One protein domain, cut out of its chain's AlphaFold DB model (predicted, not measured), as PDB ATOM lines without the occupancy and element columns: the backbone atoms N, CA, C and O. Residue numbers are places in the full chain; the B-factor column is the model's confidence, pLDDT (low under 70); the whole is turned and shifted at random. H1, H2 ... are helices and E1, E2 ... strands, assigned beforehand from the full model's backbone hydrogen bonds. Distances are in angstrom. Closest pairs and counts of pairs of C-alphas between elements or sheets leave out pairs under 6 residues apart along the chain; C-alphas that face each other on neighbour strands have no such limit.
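This is residues 56 to 206 of the 207 residues of the protein "Radical SAM core domain-containing protein" of Desulfotomaculum aquiferis (UniProt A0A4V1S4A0). A strongly twisted sheet of five parallel strands, E1 to E5 side by side in chain order, has a row of helices, H2, H3, H4 and H6, along one side, while its other face is bare. H5 grazes the sheet near the end of E4 with its residues 168 to 173, and residues 59 to 84, the part of the first crossover that comes before H2, make a wide loop with the short H1. The printed part has 151 residues, with six named helices and five named strands in the order E1 H1 H2 E2 H3 E3 H4 E4 H5 H6 E5, and its class is mixed. It is compact, with a radius of gyration of the C-alphas of 15.7 A, and spans 46 by 46 by 25 A, only just flat.

E1, residues 56 to 58, begins at C-alpha 56 (106.498, 113.971, 160.157). H1 is residues 72 to 75, H2 residues 85 to 95, 15.0 A long, and E2 residues 103 to 106. H3 is residues 118 to 126, 12.4 A, and E3 residues 131 to 136, 16.9 A. H4 is residues 143 to 151, 12.5 A, E4 residues 156 to 162, 18.8 A, and H5 residues 166 to 173, 10.2 A. H6, residues 178 to 193, runs 23.9 A from C-alpha 178 (137.938, 119.500, 162.481). E5, residues 200 to 206, 17.5 A, ends at C-alpha 206 (122.530, 117.202, 173.058).

E1 and E5 are the edge strands. Within hydrogen-bond range are N 58 and O 105 at 2.8 A between E1 and E2, N 106 and O 133 at 2.8 A between E2 and E3, N 158 and O 134 at 2.8 A between E3 and E4, and N 202 and O 157 at 3.0 A between E4 and E5. Each successive strand pair, with the helix or helices between, is a strand-helix-strand unit with a right-handed crossover. H3 and H6 on one face of the sheet make two layers, helices over strands. H3 has a height over the sheet of 9.9 A and runs along E3, at 4 degrees on the local plane. H2 and H3 only just touch, with 3 pairs of C-alphas within 8 A, the closest Leu 92 and Val 125 at 7.1 A. H4 touches H6 residues 183 to 187 at a steep tilt of 38 degrees, the closest C-alphas being Ile 146 and Ser 187, 6.6 A. H1 touches no helix. Every O i to N i+4 pair is within hydrogen-bond range in H2, H3, H4 and H5, and 10 of 12 in H6; H1 is too short for one.

The farthest C-alphas, Glu 97 and Glu 167, are 46.8 A apart. The printed part has no cut; the links E1 to H1 and E2 to H3 are long. The mean pLDDT of the printed part is 86.8, with residues 186 to 206 under 70.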
ATOM      1  N   ILE A  56     106.062 115.350 160.424       95.94
ATOM      2  CA  ILE A  56     106.498 113.971 160.157       95.94
ATOM      3  C   ILE A  56     108.018 113.905 160.156       95.94
ATOM      4  O   ILE A  56     108.673 114.800 159.631       95.94
ATOM      5  N   TYR A  57     108.560 112.831 160.720       97.38
ATOM      6  CA  TYR A  57     109.978 112.491 160.649       97.38
ATOM      7  C   TYR A  57     110.162 111.375 159.619       97.38
ATOM      8  O   TYR A  57     109.454 110.371 159.680       97.38
ATOM      9  N   ILE A  58     111.073 111.566 158.665       97.75
ATOM     10  CA  ILE A  58     111.379 110.599 157.607       97.75
ATOM     11  C   ILE A  58     112.857 110.233 157.690       97.75
ATOM     12  O   ILE A  58     113.730 111.079 157.482       97.75
ATOM     13  N   GLU A  59     113.113 108.950 157.919       97.12
ATOM     14  CA  GLU A  59     114.431 108.353 157.767       97.12
ATOM     15  C   GLU A  59     114.563 107.796 156.347       97.12
ATOM     16  O   GLU A  59     113.913 106.820 155.981       97.12
ATOM     17  N   VAL A  60     115.381 108.448 155.521       98.12
ATOM     18  CA  VAL A  60     115.608 108.029 154.124       98.12
ATOM     19  C   VAL A  60     116.699 106.969 153.993       98.12
ATOM     20  O   VAL A  60     116.827 106.339 152.950       98.12
ATOM     21  N   THR A  61     117.507 106.773 155.030       97.69
ATOM     22  CA  THR A  61     118.505 105.710 155.101       97.69
ATOM     23  C   THR A  61     118.909 105.469 156.546       97.69
ATOM     24  O   THR A  61     118.944 106.407 157.336       97.69
ATOM     25  N   THR A  62     119.258 104.225 156.864       96.19
ATOM     26  CA  THR A  62     119.914 103.835 158.122       96.19
ATOM     27  C   THR A  62     121.440 103.754 157.986       96.19
ATOM     28  O   THR A  62     122.146 103.463 158.953       96.19
ATOM     29  N   LEU A  63     121.981 104.027 156.792       96.50
ATOM     30  CA  LEU A  63     123.416 104.119 156.548       96.50
ATOM     31  C   LEU A  63     123.939 105.474 157.021       96.50
ATOM     32  O   LEU A  63     123.290 106.507 156.878       96.50
ATOM     33  N   CYS A  64     125.133 105.468 157.599       96.62
ATOM     34  CA  CYS A  64     125.821 106.670 158.047       96.62
ATOM     35  C   CYS A  64     127.329 106.433 157.992       96.62
ATOM     36  O   CYS A  64     127.799 105.320 158.238       96.62
ATOM     37  N   ASN A  65     128.067 107.489 157.660       95.81
ATOM     38  CA  ASN A  65     129.522 107.486 157.552       95.81
ATOM     39  C   ASN A  65     130.239 107.615 158.906       95.81
ATOM     40  O   ASN A  65     131.460 107.518 158.941       95.81
ATOM     41  N   PHE A  66     129.505 107.845 159.999       95.75
ATOM     42  CA  PHE A  66     130.027 107.837 161.369       95.75
ATOM     43  C   PHE A  66     129.623 106.549 162.104       95.75
ATOM     44  O   PHE A  66     128.627 105.896 161.763       95.75
ATOM     45  N   SER A  67     130.370 106.223 163.158       94.62
ATOM     46  CA  SER A  67     130.177 105.048 164.020       94.62
ATOM     47  C   SER A  67     130.111 105.444 165.499       94.62
ATOM     48  O   SER A  67     130.829 104.893 166.326       94.62
ATOM     49  N   CYS A  68     129.280 106.443 165.820       95.50
ATOM     50  CA  CYS A  68     129.191 107.021 167.165       95.50
ATOM     51  C   CYS A  68     128.966 105.945 168.243       95.50
ATOM     52  O   CYS A  68     128.160 105.033 168.042       95.50
ATOM     53  N   THR A  69     129.602 106.083 169.405       94.75
ATOM     54  CA  THR A  69     129.544 105.111 170.514       94.75
ATOM     55  C   THR A  69     128.126 104.919 171.052       94.75
ATOM     56  O   THR A  69     127.702 103.795 171.312       94.75
ATOM     57  N   THR A  70     127.354 106.003 171.135       91.88
ATOM     58  CA  THR A  70     125.970 106.033 171.636       91.88
ATOM     59  C   THR A  70     124.921 105.656 170.585       91.88
ATOM     60  O   THR A  70     123.723 105.659 170.870       91.88
ATOM     61  N   CYS A  71     125.332 105.343 169.352       93.44
ATOM     62  CA  CYS A  71     124.392 105.096 168.265       93.44
ATOM     63  C   CYS A  71     123.660 103.760 168.446       93.44
ATOM     64  O   CYS A  71     124.288 102.709 168.573       93.44
ATOM     65  N   ILE A  72     122.327 103.772 168.336       91.31
ATOM     66  CA  ILE A  72     121.510 102.547 168.408       91.31
ATOM     67  C   ILE A  72     121.889 101.513 167.335       91.31
ATOM     68  O   ILE A  72     121.704 100.317 167.546       91.31
ATOM     69  N   ARG A  73     122.482 101.958 166.212       92.88
ATOM     70  CA  ARG A  73     122.996 101.090 165.138       92.88
ATOM     71  C   ARG A  73     124.004 100.059 165.656       92.88
ATOM     72  O   ARG A  73     124.085  98.979 165.089       92.88
ATOM     73  N   ASN A  74     124.701 100.342 166.759       90.75
ATOM     74  CA  ASN A  74     125.639  99.406 167.389       90.75
ATOM     75  C   ASN A  74     124.948  98.193 168.033       90.75
ATOM     76  O   ASN A  74     125.600  97.196 168.328       90.75
ATOM     77  N   SER A  75     123.643  98.273 168.292       91.69
ATOM     78  CA  SER A  75     122.840  97.197 168.889       91.69
ATOM     79  C   SER A  75     121.770  96.661 167.939       91.69
ATOM     80  O   SER A  75     120.939  95.848 168.345       91.69
ATOM     81  N   TRP A  76     121.764  97.118 166.687       90.38
ATOM     82  CA  TRP A  76     120.742  96.760 165.716       90.38
ATOM     83  C   TRP A  76     121.158  95.519 164.924       90.38
ATOM     84  O   TRP A  76     122.291  95.422 164.461       90.38
ATOM     85  N   GLN A  77     120.240  94.561 164.786       88.38
ATOM     86  CA  GLN A  77     120.442  93.344 163.993       88.38
ATOM     87  C   GLN A  77     119.766  93.400 162.618       88.38
ATOM     88  O   GLN A  77     119.974  92.495 161.810       88.38
ATOM     89  N   ASP A  78     118.962  94.433 162.354       86.56
ATOM     90  CA  ASP A  78     118.250  94.561 161.086       86.56
ATOM     91  C   ASP A  78     119.194  95.021 159.971       86.56
ATOM     92  O   ASP A  78     120.206  95.692 160.200       86.56
ATOM     93  N   GLU A  79     118.840  94.664 158.740       90.50
ATOM     94  CA  GLU A  79     119.584  95.075 157.559       90.50
ATOM     95  C   GLU A  79     119.519  96.598 157.383       90.50
ATOM     96  O   GLU A  79     118.449  97.213 157.385       90.50
ATOM     97  N   MET A  80     120.688  97.219 157.222       93.31
ATOM     98  CA  MET A  80     120.764  98.639 156.906       93.31
ATOM     99  C   MET A  80     120.453  98.876 155.431       93.31
ATOM    100  O   MET A  80     120.854  98.100 154.568       93.31
ATOM    101  N   GLY A  81     119.806  99.998 155.124       95.56
ATOM    102  CA  GLY A  81     119.361 100.266 153.766       95.56
ATOM    103  C   GLY A  81     119.100 101.730 153.464       95.56
ATOM    104  O   GLY A  81     119.244 102.628 154.301       95.56
ATOM    105  N   MET A  82     118.722 101.956 152.214       97.75
ATOM    106  CA  MET A  82     118.306 103.240 151.668       97.75
ATOM    107  C   MET A  82     116.869 103.118 151.171       97.75
ATOM    108  O   MET A  82     116.462 102.079 150.656       97.75
ATOM    109  N   MET A  83     116.084 104.175 151.342       97.81
ATOM    110  CA  MET A  83     114.715 104.210 150.860       97.81
ATOM    111  C   MET A  83     114.702 104.338 149.338       97.81
ATOM    112  O   MET A  83     115.084 105.365 148.776       97.81
ATOM    113  N   GLU A  84     114.167 103.322 148.673       98.12
ATOM    114  CA  GLU A  84     113.930 103.377 147.234       98.12
ATOM    115  C   GLU A  84     113.001 104.531 146.847       98.12
ATOM    116  O   GLU A  84     112.019 104.838 147.532       98.12
ATOM    117  N   TRP A  85     113.260 105.135 145.684       97.75
ATOM    118  CA  TRP A  85     112.472 106.273 145.206       97.75
ATOM    119  C   TRP A  85     110.980 105.950 145.080       97.75
ATOM    120  O   TRP A  85     110.151 106.750 145.494       97.75
ATOM    121  N   ALA A  86     110.635 104.758 144.587       98.12
ATOM    122  CA  ALA A  86     109.242 104.336 144.449       98.12
ATOM    123  C   ALA A  86     108.507 104.272 145.803       98.12
ATOM    124  O   ALA A  86     107.302 104.519 145.878       98.12
ATOM    125  N   THR A  87     109.220 103.955 146.887       98.19
ATOM    126  CA  THR A  87     108.675 103.994 148.252       98.19
ATOM    127  C   THR A  87     108.466 105.437 148.695       98.19
ATOM    128  O   THR A  87     107.397 105.776 149.206       98.19
ATOM    129  N   PHE A  88     109.442 106.304 148.431       98.25
ATOM    130  CA  PHE A  88     109.332 107.728 148.730       98.25
ATOM    131  C   PHE A  88     108.193 108.409 147.950       98.25
ATOM    132  O   PHE A  88     107.470 109.222 148.514       98.25
ATOM    133  N   GLU A  89     107.960 108.048 146.686       97.62
ATOM    134  CA  GLU A  89     106.842 108.566 145.886       97.62
ATOM    135  C   GLU A  89     105.479 108.198 146.474       97.62
ATOM    136  O   GLU A  89     104.575 109.034 146.512       97.62
ATOM    137  N   LYS A  90     105.325 106.967 146.974       97.94
ATOM    138  CA  LYS A  90     104.103 106.545 147.674       97.94
ATOM    139  C   LYS A  90     103.906 107.342 148.959       97.94
ATOM    140  O   LYS A  90     102.815 107.858 149.187       97.94
ATOM    141  N   LEU A  91     104.967 107.503 149.754       97.00
ATOM    142  CA  LEU A  91     104.938 108.339 150.955       97.00
ATOM    143  C   LEU A  91     104.512 109.770 150.605       97.00
ATOM    144  O   LEU A  91     103.609 110.319 151.227       97.00
ATOM    145  N   LEU A  92     105.091 110.341 149.549       96.31
ATOM    146  CA  LEU A  92     104.798 111.682 149.058       96.31
ATOM    147  C   LEU A  92     103.324 111.857 148.646       96.31
ATOM    148  O   LEU A  92     102.766 112.937 148.842       96.31
ATOM    149  N   GLN A  93     102.677 110.823 148.097       95.25
ATOM    150  CA  GLN A  93     101.233 110.837 147.828       95.25
ATOM    151  C   GLN A  93     100.421 110.870 149.127       95.25
ATOM    152  O   GLN A  93      99.509 111.684 149.241       95.25
ATOM    153  N   GLN A  94     100.803 110.067 150.122       92.56
ATOM    154  CA  GLN A  94     100.129 110.015 151.423       92.56
ATOM    155  C   GLN A  94     100.258 111.325 152.210       92.56
ATOM    156  O   GLN A  94      99.323 111.714 152.904       92.56
ATOM    157  N   LEU A  95     101.374 112.054 152.068       93.31
ATOM    158  CA  LEU A  95     101.537 113.365 152.710       93.31
ATOM    159  C   LEU A  95     100.436 114.358 152.300       93.31
ATOM    160  O   LEU A  95      99.999 115.156 153.125       93.31
ATOM    161  N   LYS A  96      99.940 114.277 151.057       89.31
ATOM    162  CA  LYS A  96      98.871 115.156 150.548       89.31
ATOM    163  C   LYS A  96      97.520 114.904 151.212       89.31
ATOM    164  O   LYS A  96      96.650 115.769 151.175       89.31
ATOM    165  N   GLU A  97      97.331 113.732 151.810       86.75
ATOM    166  CA  GLU A  97      96.096 113.358 152.503       86.75
ATOM    167  C   GLU A  97      96.029 113.909 153.936       86.75
ATOM    168  O   GLU A  97      95.033 113.698 154.639       86.75
ATOM    169  N   LEU A  98      97.082 114.611 154.374       88.00
ATOM    170  CA  LEU A  98      97.220 115.205 155.696       88.00
ATOM    171  C   LEU A  98      97.012 116.726 155.611       88.00
ATOM    172  O   LEU A  98      97.975 117.475 155.445       88.00
ATOM    173  N   PRO A  99      95.767 117.216 155.753       83.69
ATOM    174  CA  PRO A  99      95.425 118.618 155.489       83.69
ATOM    175  C   PRO A  99      96.095 119.607 156.450       83.69
ATOM    176  O   PRO A  99      96.191 120.794 156.154       83.69
ATOM    177  N   ASN A 100      96.544 119.122 157.608       87.94
ATOM    178  CA  ASN A 100      97.178 119.919 158.649       87.94
ATOM    179  C   ASN A 100      98.698 119.750 158.700       87.94
ATOM    180  O   ASN A 100      99.311 120.309 159.609       87.94
ATOM    181  N   LEU A 101      99.299 118.980 157.788       93.31
ATOM    182  CA  LEU A 101     100.740 118.773 157.779       93.31
ATOM    183  C   LEU A 101     101.453 120.068 157.398       93.31
ATOM    184  O   LEU A 101     101.171 120.676 156.372       93.31
ATOM    185  N   GLU A 102     102.404 120.477 158.230       94.62
ATOM    186  CA  GLU A 102     103.129 121.735 158.050       94.62
ATOM    187  C   GLU A 102     104.615 121.516 157.782       94.62
ATOM    188  O   GLU A 102     105.251 122.349 157.134       94.62
ATOM    189  N   CYS A 103     105.196 120.436 158.313       95.75
ATOM    190  CA  CYS A 103     106.637 120.218 158.288       95.75
ATOM    191  C   CYS A 103     107.007 118.744 158.110       95.75
ATOM    192  O   CYS A 103     106.433 117.853 158.739       95.75
ATOM    193  N   VAL A 104     108.032 118.502 157.303       97.44
ATOM    194  CA  VAL A 104     108.715 117.216 157.195       97.44
ATOM    195  C   VAL A 104     110.149 117.395 157.670       97.44
ATOM    196  O   VAL A 104     110.863 118.288 157.214       97.44
ATOM    197  N   HIS A 105     110.567 116.541 158.592       97.25
ATOM    198  CA  HIS A 105     111.910 116.512 159.137       97.25
ATOM    199  C   HIS A 105     112.655 115.278 158.631       97.25
ATOM    200  O   HIS A 105     112.239 114.152 158.889       97.25
ATOM    201  N   PHE A 106     113.761 115.488 157.930       97.81
ATOM    202  CA  PHE A 106     114.645 114.428 157.459       97.81
ATOM    203  C   PHE A 106     115.687 114.126 158.531       97.81
ATOM    204  O   PHE A 106     116.465 114.996 158.922       97.81
ATOM    205  N   GLY A 107     115.688 112.896 159.022       95.31
ATOM    206  CA  GLY A 107     116.529 112.494 160.140       95.31
ATOM    207  C   GLY A 107     116.239 111.067 160.567       95.31
ATOM    208  O   GLY A 107     115.314 110.436 160.066       95.31
ATOM    209  N   GLY A 108     117.026 110.570 161.504       91.62
ATOM    210  CA  GLY A 108     116.920 109.202 161.984       91.62
ATOM    211  C   GLY A 108     118.230 108.766 162.616       91.62
ATOM    212  O   GLY A 108     118.967 109.580 163.171       91.62
ATOM    213  N   PHE A 109     118.506 107.480 162.513       92.38
ATOM    214  CA  PHE A 109     119.733 106.831 162.939       92.38
ATOM    215  C   PHE A 109     120.819 106.853 161.854       92.38
ATOM    216  O   PHE A 109     122.006 106.800 162.187       92.38
ATOM    217  N   GLY A 110     120.438 106.926 160.573       95.50
ATOM    218  CA  GLY A 110     121.368 107.155 159.464       95.50
ATOM    219  C   GLY A 110     121.739 108.629 159.242       95.50
ATOM    220  O   GLY A 110     121.296 109.523 159.959       95.50
ATOM    221  N   GLU A 111     122.556 108.888 158.217       97.25
ATOM    222  CA  GLU A 111     122.921 110.233 157.760       97.25
ATOM    223  C   GLU A 111     122.146 110.561 156.476       97.25
ATOM    224  O   GLU A 111     122.483 110.018 155.416       97.25
ATOM    225  N   PRO A 112     121.141 111.457 156.521       97.44
ATOM    226  CA  PRO A 112     120.321 111.778 155.354       97.44
ATOM    227  C   PRO A 112     121.138 112.229 154.140       97.44
ATOM    228  O   PRO A 112     120.822 111.845 153.015       97.44
ATOM    229  N   MET A 113     122.218 112.991 154.352       96.25
ATOM    230  CA  MET A 113     123.063 113.504 153.267       96.25
ATOM    231  C   MET A 113     123.884 112.422 152.554       96.25
ATOM    232  O   MET A 113     124.431 112.690 151.486       96.25
ATOM    233  N   SER A 114     123.960 111.208 153.108       97.00
ATOM    234  CA  SER A 114     124.595 110.062 152.447       97.00
ATOM    235  C   SER A 114     123.698 109.405 151.391       97.00
ATOM    236  O   SER A 114     124.187 108.653 150.548       97.00
ATOM    237  N   HIS A 115     122.392 109.700 151.394       97.94
ATOM    238  CA  HIS A 115     121.462 109.156 150.414       97.94
ATOM    239  C   HIS A 115     121.641 109.850 149.047       97.94
ATOM    240  O   HIS A 115     121.491 111.072 148.960       97.94
ATOM    241  N   PRO A 116     121.864 109.116 147.937       97.00
ATOM    242  CA  PRO A 116     122.212 109.708 146.638       97.00
ATOM    243  C   PRO A 116     121.121 110.625 146.068       97.00
ATOM    244  O   PRO A 116     121.406 111.523 145.279       97.00
ATOM    245  N   ARG A 117     119.866 110.418 146.483       97.25
ATOM    246  CA  ARG A 117     118.701 111.213 146.057       97.25
ATOM    247  C   ARG A 117     118.175 112.191 147.105       97.25
ATOM    248  O   ARG A 117     117.055 112.673 146.959       97.25
ATOM    249  N   ILE A 118     118.940 112.494 148.159       97.44
ATOM    250  CA  ILE A 118     118.470 113.377 149.240       97.44
ATOM    251  C   ILE A 118     117.939 114.712 148.700       97.44
ATOM    252  O   ILE A 118     116.833 115.117 149.034       97.44
ATOM    253  N   PHE A 119     118.660 115.359 147.783       96.44
ATOM    254  CA  PHE A 119     118.236 116.641 147.216       96.44
ATOM    255  C   PHE A 119     116.933 116.546 146.409       96.44
ATOM    256  O   PHE A 119     116.104 117.452 146.504       96.44
ATOM    257  N   ASP A 120     116.716 115.447 145.678       97.12
ATOM    258  CA  ASP A 120     115.462 115.196 144.959       97.12
ATOM    259  C   ASP A 120     114.293 115.036 145.937       97.12
ATOM    260  O   ASP A 120     113.219 115.597 145.728       97.12
ATOM    261  N   MET A 121     114.516 114.291 147.024       98.00
ATOM    262  CA  MET A 121     113.518 114.041 148.065       98.00
ATOM    263  C   MET A 121     113.126 115.337 148.783       98.00
ATOM    264  O   MET A 121     111.937 115.625 148.935       98.00
ATOM    265  N   LEU A 122     114.114 116.160 149.156       96.88
ATOM    266  CA  LEU A 122     113.880 117.481 149.741       96.88
ATOM    267  C   LEU A 122     113.090 118.365 148.766       96.88
ATOM    268  O   LEU A 122     112.088 118.969 149.145       96.88
ATOM    269  N   LYS A 123     113.484 118.414 147.488       96.06
ATOM    270  CA  LYS A 123     112.765 119.204 146.482       96.06
ATOM    271  C   LYS A 123     111.307 118.754 146.345       96.06
ATOM    272  O   LYS A 123     110.411 119.593 146.371       96.06
ATOM    273  N   ALA A 124     111.066 117.450 146.247       96.69
ATOM    274  CA  ALA A 124     109.732 116.892 146.050       96.69
ATOM    275  C   ALA A 124     108.776 117.209 147.213       96.69
ATOM    276  O   ALA A 124     107.601 117.492 146.982       96.69
ATOM    277  N   VAL A 125     109.274 117.229 148.454       96.69
ATOM    278  CA  VAL A 125     108.497 117.694 149.615       96.69
ATOM    279  C   VAL A 125     108.242 119.199 149.538       96.69
ATOM    280  O   VAL A 125     107.127 119.647 149.810       96.69
ATOM    281  N   LYS A 126     109.243 119.991 149.135       94.06
ATOM    282  CA  LYS A 126     109.113 121.455 149.078       94.06
ATOM    283  C   LYS A 126     108.084 121.883 148.042       94.06
ATOM    284  O   LYS A 126     107.329 122.819 148.287       94.06
ATOM    285  N   ASP A 127     108.027 121.167 146.922       94.81
ATOM    286  CA  ASP A 127     107.057 121.386 145.850       94.81
ATOM    287  C   ASP A 127     105.599 121.160 146.314       94.81
ATOM    288  O   ASP A 127     104.676 121.649 145.668       94.81
ATOM    289  N   GLN A 128     105.364 120.488 147.453       94.19
ATOM    290  CA  GLN A 128     104.037 120.397 148.087       94.19
ATOM    291  C   GLN A 128     103.696 121.584 149.001       94.19
ATOM    292  O   GLN A 128     102.639 121.596 149.625       94.19
ATOM    293  N   GLY A 129     104.582 122.575 149.121       93.69
ATOM    294  CA  GLY A 129     104.399 123.722 150.012       93.69
ATOM    295  C   GLY A 129     104.712 123.434 151.485       93.69
ATOM    296  O   GLY A 129     104.495 124.302 152.329       93.69
ATOM    297  N   LEU A 130     105.247 122.253 151.804       94.88
ATOM    298  CA  LEU A 130     105.616 121.870 153.166       94.88
ATOM    299  C   LEU A 130     106.929 122.536 153.599       94.88
ATOM    300  O   LEU A 130     107.835 122.781 152.790       94.88
ATOM    301  N   ARG A 131     107.058 122.818 154.900       94.50
ATOM    302  CA  ARG A 131     108.351 123.186 155.484       94.50
ATOM    303  C   ARG A 131     109.258 121.967 155.553       94.50
ATOM    304  O   ARG A 131     108.785 120.852 155.769       94.50
ATOM    305  N   ILE A 132     110.556 122.198 155.411       94.69
ATOM    306  CA  ILE A 132     111.556 121.136 155.473       94.69
ATOM    307  C   ILE A 132     112.604 121.457 156.515       94.69
ATOM    308  O   ILE A 132     113.242 122.510 156.489       94.69
ATOM    309  N   GLU A 133     112.812 120.495 157.396       95.00
ATOM    310  CA  GLU A 133     113.900 120.478 158.351       95.00
ATOM    311  C   GLU A 133     114.773 119.247 158.100       95.00
ATOM    312  O   GLU A 133     114.285 118.225 157.625       95.00
ATOM    313  N   MET A 134     116.062 119.324 158.417       95.19
ATOM    314  CA  MET A 134     116.957 118.170 158.322       95.19
ATOM    315  C   MET A 134     117.992 118.202 159.436       95.19
ATOM    316  O   MET A 134     118.534 119.269 159.720       95.19
ATOM    317  N   ILE A 135     118.283 117.054 160.038       95.00
ATOM    318  CA  ILE A 135     119.435 116.870 160.923       95.00
ATOM    319  C   ILE A 135     120.558 116.137 160.185       95.00
ATOM    320  O   ILE A 135     120.298 115.247 159.379       95.00
ATOM    321  N   THR A 136     121.804 116.543 160.423       94.88
ATOM    322  CA  THR A 136     123.002 115.963 159.802       94.88
ATOM    323  C   THR A 136     124.183 116.002 160.768       94.88
ATOM    324  O   THR A 136     124.292 116.905 161.601       94.88
ATOM    325  N   ASN A 137     125.110 115.060 160.627       94.44
ATOM    326  CA  ASN A 137     126.402 115.058 161.306       94.44
ATOM    327  C   ASN A 137     127.369 116.139 160.777       94.44
ATOM    328  O   ASN A 137     128.418 116.380 161.364       94.44
ATOM    329  N   GLY A 138     127.021 116.812 159.673       92.88
ATOM    330  CA  GLY A 138     127.760 117.957 159.136       92.88
ATOM    331  C   GLY A 138     128.962 117.607 158.251       92.88
ATOM    332  O   GLY A 138     129.496 118.488 157.572       92.88
ATOM    333  N   SER A 139     129.361 116.335 158.173       93.44
ATOM    334  CA  SER A 139     130.511 115.896 157.366       93.44
ATOM    335  C   SER A 139     130.317 116.120 155.860       93.44
ATOM    336  O   SER A 139     131.275 116.409 155.147       93.44
ATOM    337  N   PHE A 140     129.070 116.084 155.380       93.88
ATOM    338  CA  PHE A 140     128.722 116.326 153.976       93.88
ATOM    339  C   PHE A 140     128.448 117.798 153.633       93.88
ATOM    340  O   PHE A 140     128.129 118.099 152.480       93.88
ATOM    341  N   LEU A 141     128.575 118.737 154.576       90.69
ATOM    342  CA  LEU A 141     128.316 120.166 154.345       90.69
ATOM    343  C   LEU A 141     129.498 120.883 153.668       90.69
ATOM    344  O   LEU A 141     129.914 121.955 154.089       90.69
ATOM    345  N   ASN A 142     130.044 120.305 152.602       89.06
ATOM    346  CA  ASN A 142     131.039 120.976 151.768       89.06
ATOM    347  C   ASN A 142     130.412 122.128 150.950       89.06
ATOM    348  O   ASN A 142     129.189 122.270 150.877       89.06
ATOM    349  N   ALA A 143     131.248 122.947 150.303       85.38
ATOM    350  CA  ALA A 143     130.804 124.131 149.560       85.38
ATOM    351  C   ALA A 143     129.734 123.835 148.489       85.38
ATOM    352  O   ALA A 143     128.764 124.584 148.369       85.38
ATOM    353  N   GLU A 144     129.881 122.734 147.748       89.62
ATOM    354  CA  GLU A 144     128.936 122.328 146.703       89.62
ATOM    355  C   GLU A 144     127.563 121.983 147.295       89.62
ATOM    356  O   GLU A 144     126.527 122.478 146.842       89.62
ATOM    357  N   ASN A 145     127.543 121.162 148.344       90.25
ATOM    358  CA  ASN A 145     126.309 120.761 149.004       90.25
ATOM    359  C   ASN A 145     125.639 121.943 149.705       90.25
ATOM    360  O   ASN A 145     124.423 122.089 149.602       90.25
ATOM    361  N   ILE A 146     126.401 122.841 150.334       85.75
ATOM    362  CA  ILE A 146     125.861 124.094 150.879       85.75
ATOM    363  C   ILE A 146     125.188 124.910 149.775       85.75
ATOM    364  O   ILE A 146     124.086 125.416 149.978       85.75
ATOM    365  N   GLU A 147     125.803 125.036 148.597       84.19
ATOM    366  CA  GLU A 147     125.201 125.782 147.494       84.19
ATOM    367  C   GLU A 147     123.864 125.164 147.052       84.19
ATOM    368  O   GLU A 147     122.886 125.893 146.853       84.19
ATOM    369  N   LYS A 148     123.788 123.830 146.962       88.19
ATOM    370  CA  LYS A 148     122.536 123.105 146.685       88.19
ATOM    371  C   LYS A 148     121.484 123.363 147.770       88.19
ATOM    372  O   LYS A 148     120.353 123.709 147.439       88.19
ATOM    373  N   LEU A 149     121.861 123.277 149.048       86.38
ATOM    374  CA  LEU A 149     120.981 123.535 150.199       86.38
ATOM    375  C   LEU A 149     120.542 125.004 150.304       86.38
ATOM    376  O   LEU A 149     119.502 125.295 150.873       86.38
ATOM    377  N   VAL A 150     121.310 125.956 149.774       80.56
ATOM    378  CA  VAL A 150     120.896 127.367 149.711       80.56
ATOM    379  C   VAL A 150     119.884 127.592 148.587       80.56
ATOM    380  O   VAL A 150     118.984 128.420 148.732       80.56
ATOM    381  N   LYS A 151     120.016 126.867 147.468       83.38
ATOM    382  CA  LYS A 151     119.075 126.918 146.335       83.38
ATOM    383  C   LYS A 151     117.767 126.175 146.624       83.38
ATOM    384  O   LYS A 151     116.729 126.567 146.100       83.38
ATOM    385  N   LEU A 152     117.812 125.130 147.449       83.50
ATOM    386  CA  LEU A 152     116.652 124.407 147.969       83.50
ATOM    387  C   LEU A 152     116.288 124.995 149.333       83.50
ATOM    388  O   LEU A 152     116.942 124.641 150.303       83.50
ATOM    389  N   PRO A 153     115.295 125.893 149.446       70.31
ATOM    390  CA  PRO A 153     115.081 126.696 150.648       70.31
ATOM    391  C   PRO A 153     114.569 125.859 151.833       70.31
ATOM    392  O   PRO A 153     113.383 125.905 152.167       70.31
ATOM    393  N   LEU A 154     115.469 125.103 152.468       82.56
ATOM    394  CA  LEU A 154     115.250 124.419 153.735       82.56
ATOM    395  C   LEU A 154     114.850 125.442 154.785       82.56
ATOM    396  O   LEU A 154     115.435 126.522 154.868       82.56
ATOM    397  N   ASP A 155     113.884 125.093 155.616       87.38
ATOM    398  CA  ASP A 155     113.402 125.960 156.682       87.38
ATOM    399  C   ASP A 155     114.298 125.855 157.923       87.38
ATOM    400  O   ASP A 155     114.487 126.854 158.620       87.38
ATOM    401  N   GLY A 156     114.923 124.690 158.136       87.25
ATOM    402  CA  GLY A 156     115.902 124.472 159.196       87.25
ATOM    403  C   GLY A 156     116.921 123.388 158.860       87.25
ATOM    404  O   GLY A 156     116.596 122.375 158.244       87.25
ATOM    405  N   ILE A 157     118.161 123.591 159.298       88.69
ATOM    406  CA  ILE A 157     119.174 122.533 159.331       88.69
ATOM    407  C   ILE A 157     119.762 122.446 160.736       88.69
ATOM    408  O   ILE A 157     120.126 123.468 161.331       88.69
ATOM    409  N   PHE A 158     119.788 121.225 161.253       90.81
ATOM    410  CA  PHE A 158     120.258 120.860 162.576       90.81
ATOM    411  C   PHE A 158     121.575 120.120 162.427       90.81
ATOM    412  O   PHE A 158     121.676 119.193 161.625       90.81
ATOM    413  N   ILE A 159     122.588 120.555 163.165       91.00
ATOM    414  CA  ILE A 159     123.893 119.905 163.131       91.00
ATOM    415  C   ILE A 159     124.136 119.229 164.464       91.00
ATOM    416  O   ILE A 159     124.084 119.867 165.514       91.00
ATOM    417  N   SER A 160     124.394 117.935 164.364       91.00
ATOM    418  CA  SER A 160     124.687 117.013 165.444       91.00
ATOM    419  C   SER A 160     126.096 117.261 165.994       91.00
ATOM    420  O   SER A 160     127.084 116.802 165.424       91.00
ATOM    421  N   LEU A 161     126.177 117.993 167.108       90.19
ATOM    422  CA  LEU A 161     127.406 118.256 167.857       90.19
ATOM    423  C   LEU A 161     127.214 117.728 169.282       90.19
ATOM    424  O   LEU A 161     126.383 118.259 170.011       90.19
ATOM    425  N   ASP A 162     127.939 116.669 169.642       87.75
ATOM    426  CA  ASP A 162     127.860 116.064 170.978       87.75
ATOM    427  C   ASP A 162     129.212 116.240 171.662       87.75
ATOM    428  O   ASP A 162     130.231 116.002 171.020       87.75
ATOM    429  N   GLY A 163     129.211 116.646 172.928       85.44
ATOM    430  CA  GLY A 163     130.423 116.945 173.690       85.44
ATOM    431  C   GLY A 163     130.700 118.455 173.827       85.44
ATOM    432  O   GLY A 163     130.362 119.242 172.935       85.44
ATOM    433  N   PRO A 164     131.281 118.889 174.959       85.88
ATOM    434  CA  PRO A 164     131.650 120.278 175.224       85.88
ATOM    435  C   PRO A 164     132.928 120.718 174.492       85.88
ATOM    436  O   PRO A 164     133.131 121.921 174.305       85.88
ATOM    437  N   ASP A 165     133.775 119.775 174.076       90.56
ATOM    438  CA  ASP A 165     135.044 120.022 173.394       90.56
ATOM    439  C   ASP A 165     135.339 118.985 172.294       90.56
ATOM    440  O   ASP A 165     134.545 118.087 172.010       90.56
ATOM    441  N   GLU A 166     136.464 119.184 171.604       92.50
ATOM    442  CA  GLU A 166     136.912 118.334 170.500       92.50
ATOM    443  C   GLU A 166     137.264 116.914 170.950       92.50
ATOM    444  O   GLU A 166     136.985 115.971 170.215       92.50
ATOM    445  N   GLU A 167     137.854 116.750 172.134       94.12
ATOM    446  CA  GLU A 167     138.253 115.437 172.642       94.12
ATOM    447  C   GLU A 167     137.009 114.579 172.877       94.12
ATOM    448  O   GLU A 167     136.869 113.512 172.277       94.12
ATOM    449  N   GLU A 168     136.046 115.099 173.637       92.44
ATOM    450  CA  GLU A 168     134.812 114.381 173.945       92.44
ATOM    451  C   GLU A 168     133.930 114.184 172.698       92.44
ATOM    452  O   GLU A 168     133.348 113.111 172.516       92.44
ATOM    453  N   TYR A 169     133.880 115.154 171.773       94.06
ATOM    454  CA  TYR A 169     133.214 114.947 170.480       94.06
ATOM    455  C   TYR A 169     133.836 113.785 169.716       94.06
ATOM    456  O   TYR A 169     133.112 112.919 169.214       94.06
ATOM    457  N   ASN A 170     135.166 113.765 169.604       94.94
ATOM    458  CA  ASN A 170     135.868 112.762 168.817       94.94
ATOM    459  C   ASN A 170     135.680 111.367 169.421       94.94
ATOM    460  O   ASN A 170     135.470 110.401 168.681       94.94
ATOM    461  N   GLU A 171     135.661 111.266 170.751       94.88
ATOM    462  CA  GLU A 171     135.322 110.038 171.467       94.88
ATOM    463  C   GLU A 171     133.871 109.601 171.228       94.88
ATOM    464  O   GLU A 171     133.622 108.442 170.896       94.88
ATOM    465  N   ILE A 172     132.887 110.495 171.339       94.50
ATOM    466  CA  ILE A 172     131.475 110.128 171.155       94.50
ATOM    467  C   ILE A 172     131.192 109.759 169.697       94.50
ATOM    468  O   ILE A 172     130.558 108.742 169.411       94.50
ATOM    469  N   ARG A 173     131.641 110.584 168.750       93.81
ATOM    470  CA  ARG A 173     131.327 110.458 167.318       93.81
ATOM    471  C   ARG A 173     132.258 109.510 166.574       93.81
ATOM    472  O   ARG A 173     131.924 109.121 165.454       93.81
ATOM    473  N   GLN A 174     133.362 109.101 167.203       95.38
ATOM    474  CA  GLN A 174     134.392 108.228 166.629       95.38
ATOM    475  C   GLN A 174     134.974 108.812 165.330       95.38
ATOM    476  O   GLN A 174     135.175 108.112 164.338       95.38
ATOM    477  N   THR A 175     135.181 110.130 165.304       93.94
ATOM    478  CA  THR A 175     135.665 110.873 164.133       93.94
ATOM    479  C   THR A 175     136.230 112.228 164.544       93.94
ATOM    480  O   THR A 175     135.851 112.741 165.585       93.94
ATOM    481  N   ASP A 176     137.096 112.817 163.724       92.38
ATOM    482  CA  ASP A 176     137.653 114.153 163.960       92.38
ATOM    483  C   ASP A 176     136.603 115.243 163.664       92.38
ATOM    484  O   ASP A 176     136.008 115.275 162.581       92.38
ATOM    485  N   ILE A 177     136.374 116.154 164.613       92.50
ATOM    486  CA  ILE A 177     135.467 117.300 164.473       92.50
ATOM    487  C   ILE A 177     135.983 118.357 163.485       92.50
ATOM    488  O   ILE A 177     135.197 119.128 162.927       92.50
ATOM    489  N   SER A 178     137.294 118.425 163.242       90.69
ATOM    490  CA  SER A 178     137.938 119.500 162.481       90.69
ATOM    491  C   SER A 178     137.333 119.711 161.083       90.69
ATOM    492  O   SER A 178     136.986 120.854 160.750       90.69
ATOM    493  N   PRO A 179     137.098 118.663 160.262       87.06
ATOM    494  CA  PRO A 179     136.425 118.804 158.970       87.06
ATOM    495  C   PRO A 179     134.980 119.302 159.098       87.06
ATOM    496  O   PRO A 179     134.518 120.098 158.278       87.06
ATOM    497  N   VAL A 180     134.264 118.879 160.145       88.19
ATOM    498  CA  VAL A 180     132.882 119.302 160.412       88.19
ATOM    499  C   VAL A 180     132.847 120.796 160.737       88.19
ATOM    500  O   VAL A 180     132.097 121.548 160.115       88.19
ATOM    501  N   VAL A 181     133.721 121.279 161.625       87.00
ATOM    502  CA  VAL A 181     133.832 122.716 161.943       87.00
ATOM    503  C   VAL A 181     134.210 123.534 160.706       87.00
ATOM    504  O   VAL A 181     133.639 124.609 160.475       87.00
ATOM    505  N   ALA A 182     135.145 123.032 159.894       85.69
ATOM    506  CA  ALA A 182     135.576 123.686 158.662       85.69
ATOM    507  C   ALA A 182     134.430 123.838 157.647       85.69
ATOM    508  O   ALA A 182     134.325 124.882 157.006       85.69
ATOM    509  N   ASN A 183     133.531 122.857 157.558       82.38
ATOM    510  CA  ASN A 183     132.336 122.893 156.711       82.38
ATOM    511  C   ASN A 183     131.263 123.882 157.220       82.38
ATOM    512  O   ASN A 183     130.593 124.581 156.450       82.38
ATOM    513  N   ILE A 184     131.099 123.994 158.540       76.88
ATOM    514  CA  ILE A 184     130.043 124.816 159.154       76.88
ATOM    515  C   ILE A 184     130.362 126.312 159.084       76.88
ATOM    516  O   ILE A 184     129.473 127.126 158.814       76.88
ATOM    517  N   ARG A 185     131.623 126.707 159.305       73.31
ATOM    518  CA  ARG A 185     132.013 128.129 159.358       73.31
ATOM    519  C   ARG A 185     131.619 128.903 158.083       73.31
ATOM    520  O   ARG A 185     130.913 129.907 158.221       73.31
ATOM    521  N   PRO A 186     131.947 128.450 156.856       66.38
ATOM    522  CA  PRO A 186     131.524 129.114 155.621       66.38
ATOM    523  C   PRO A 186     130.001 129.170 155.448       66.38
ATOM    524  O   PRO A 186     129.471 130.180 154.979       66.38
ATOM    525  N   SER A 187     129.283 128.130 155.884       61.84
ATOM    526  CA  SER A 187     127.815 128.050 155.800       61.84
ATOM    527  C   SER A 187     127.129 129.209 156.528       61.84
ATOM    528  O   SER A 187     126.164 129.795 156.031       61.84
ATOM    529  N   THR A 188     127.650 129.582 157.700       61.78
ATOM    530  CA  THR A 188     127.123 130.713 158.481       61.78
ATOM    531  C   THR A 188     127.384 132.064 157.813       61.78
ATOM    532  O   THR A 188     126.537 132.956 157.867       61.78
ATOM    533  N   ALA A 189     128.526 132.213 157.135       56.78
ATOM    534  CA  ALA A 189     128.886 133.428 156.414       56.78
ATOM    535  C   ALA A 189     128.038 133.613 155.141       56.78
ATOM    536  O   ALA A 189     127.544 134.712 154.880       56.78
ATOM    537  N   LEU A 190     127.783 132.529 154.399       56.31
ATOM    538  CA  LEU A 190     126.922 132.520 153.210       56.31
ATOM    539  C   LEU A 190     125.471 132.913 153.536       56.31
ATOM    540  O   LEU A 190     124.878 133.696 152.792       56.31
ATOM    541  N   LYS A 191     124.926 132.452 154.674       57.25
ATOM    542  CA  LYS A 191     123.607 132.885 155.183       57.25
ATOM    543  C   LYS A 191     123.553 134.366 155.575       57.25
ATOM    544  O   LYS A 191     122.478 134.952 155.549       57.25
ATOM    545  N   LYS A 192     124.676 134.977 155.967       54.97
ATOM    546  CA  LYS A 192     124.738 136.418 156.273       54.97
ATOM    547  C   LYS A 192     124.822 137.273 155.005       54.97
ATOM    548  O   LYS A 192     124.227 138.345 154.966       54.97
ATOM    549  N   GLN A 193     125.546 136.817 153.980       50.84
ATOM    550  CA  GLN A 193     125.732 137.567 152.729       50.84
ATOM    551  C   GLN A 193     124.529 137.490 151.790       50.84
ATOM    552  O   GLN A 193     124.165 138.474 151.148       50.84
ATOM    553  N   ARG A 194     123.891 136.325 151.703       51.56
ATOM    554  CA  ARG A 194     122.640 136.150 150.972       51.56
ATOM    555  C   ARG A 194     121.537 136.243 152.008       51.56
ATOM    556  O   ARG A 194     121.570 135.456 152.939       51.56
ATOM    557  N   LYS A 195     120.550 137.135 151.856       51.22
ATOM    558  CA  LYS A 195     119.267 137.087 152.597       51.22
ATOM    559  C   LYS A 195     118.499 135.792 152.246       51.22
ATOM    560  O   LYS A 195     117.396 135.834 151.714       51.22
ATOM    561  N   ALA A 196     119.139 134.641 152.415       50.75
ATOM    562  CA  ALA A 196     118.678 133.332 152.018       50.75
ATOM    563  C   ALA A 196     117.566 132.917 152.976       50.75
ATOM    564  O   ALA A 196     117.664 133.111 154.186       50.75
ATOM    565  N   SER A 197     116.504 132.341 152.429       47.75
ATOM    566  CA  SER A 197     115.262 132.032 153.141       47.75
ATOM    567  C   SER A 197     115.383 130.925 154.195       47.75
ATOM    568  O   SER A 197     114.371 130.560 154.789       47.75
ATOM    569  N   CYS A 198     116.579 130.378 154.431       47.94
ATOM    570  CA  CYS A 198     116.805 129.369 155.457       47.94
ATOM    571  C   CYS A 198     116.781 130.020 156.843       47.94
ATOM    572  O   CYS A 198     117.806 130.489 157.348       47.94
ATOM    573  N   ARG A 199     115.572 130.068 157.416       49.88
ATOM    574  CA  ARG A 199     115.201 130.856 158.600       49.88
ATOM    575  C   ARG A 199     115.963 130.475 159.869       49.88
ATOM    576  O   ARG A 199     116.108 131.335 160.731       49.88
ATOM    577  N   SER A 200     116.508 129.262 159.977       53.22
ATOM    578  CA  SER A 200     117.362 128.889 161.109       53.22
ATOM    579  C   SER A 200     118.470 127.897 160.719       53.22
ATOM    580  O   SER A 200     118.279 126.944 159.968       53.22
ATOM    581  N   LEU A 201     119.701 128.165 161.165       52.78
ATOM    582  CA  LEU A 201     120.704 127.125 161.409       52.78
ATOM    583  C   LEU A 201     120.645 126.907 162.916       52.78
ATOM    584  O   LEU A 201     120.940 127.846 163.655       52.78
ATOM    585  N   VAL A 202     120.211 125.736 163.362       53.22
ATOM    586  CA  VAL A 202     120.150 125.427 164.791       53.22
ATOM    587  C   VAL A 202     121.244 124.415 165.069       53.22
ATOM    588  O   VAL A 202     121.222 123.311 164.541       53.22
ATOM    589  N   LEU A 203     122.231 124.793 165.871       51.47
ATOM    590  CA  LEU A 203     123.166 123.815 166.408       51.47
ATOM    591  C   LEU A 203     122.411 123.056 167.499       51.47
ATOM    592  O   LEU A 203     122.016 123.653 168.500       51.47
ATOM    593  N   SER A 204     122.123 121.779 167.261       41.44
ATOM    594  CA  SER A 204     121.558 120.913 168.288       41.44
ATOM    595  C   SER A 204     122.723 120.323 169.066       41.44
ATOM    596  O   SER A 204     123.371 119.394 168.586       41.44
ATOM    597  N   LEU A 205     122.989 120.901 170.232       35.19
ATOM    598  CA  LEU A 205     123.829 120.290 171.254       35.19
ATOM    599  C   LEU A 205     122.910 119.386 172.076       35.19
ATOM    600  O   LEU A 205     121.934 119.880 172.648       35.19
ATOM    601  N   TRP A 206     123.152 118.077 172.068       27.06
ATOM    602  CA  TRP A 206     122.530 117.202 173.058       27.06
ATOM    603  C   TRP A 206     123.329 117.337 174.366       27.06
ATOM    604  O   TRP A 206     124.547 117.163 174.319       27.06
TER     605      TRP A 206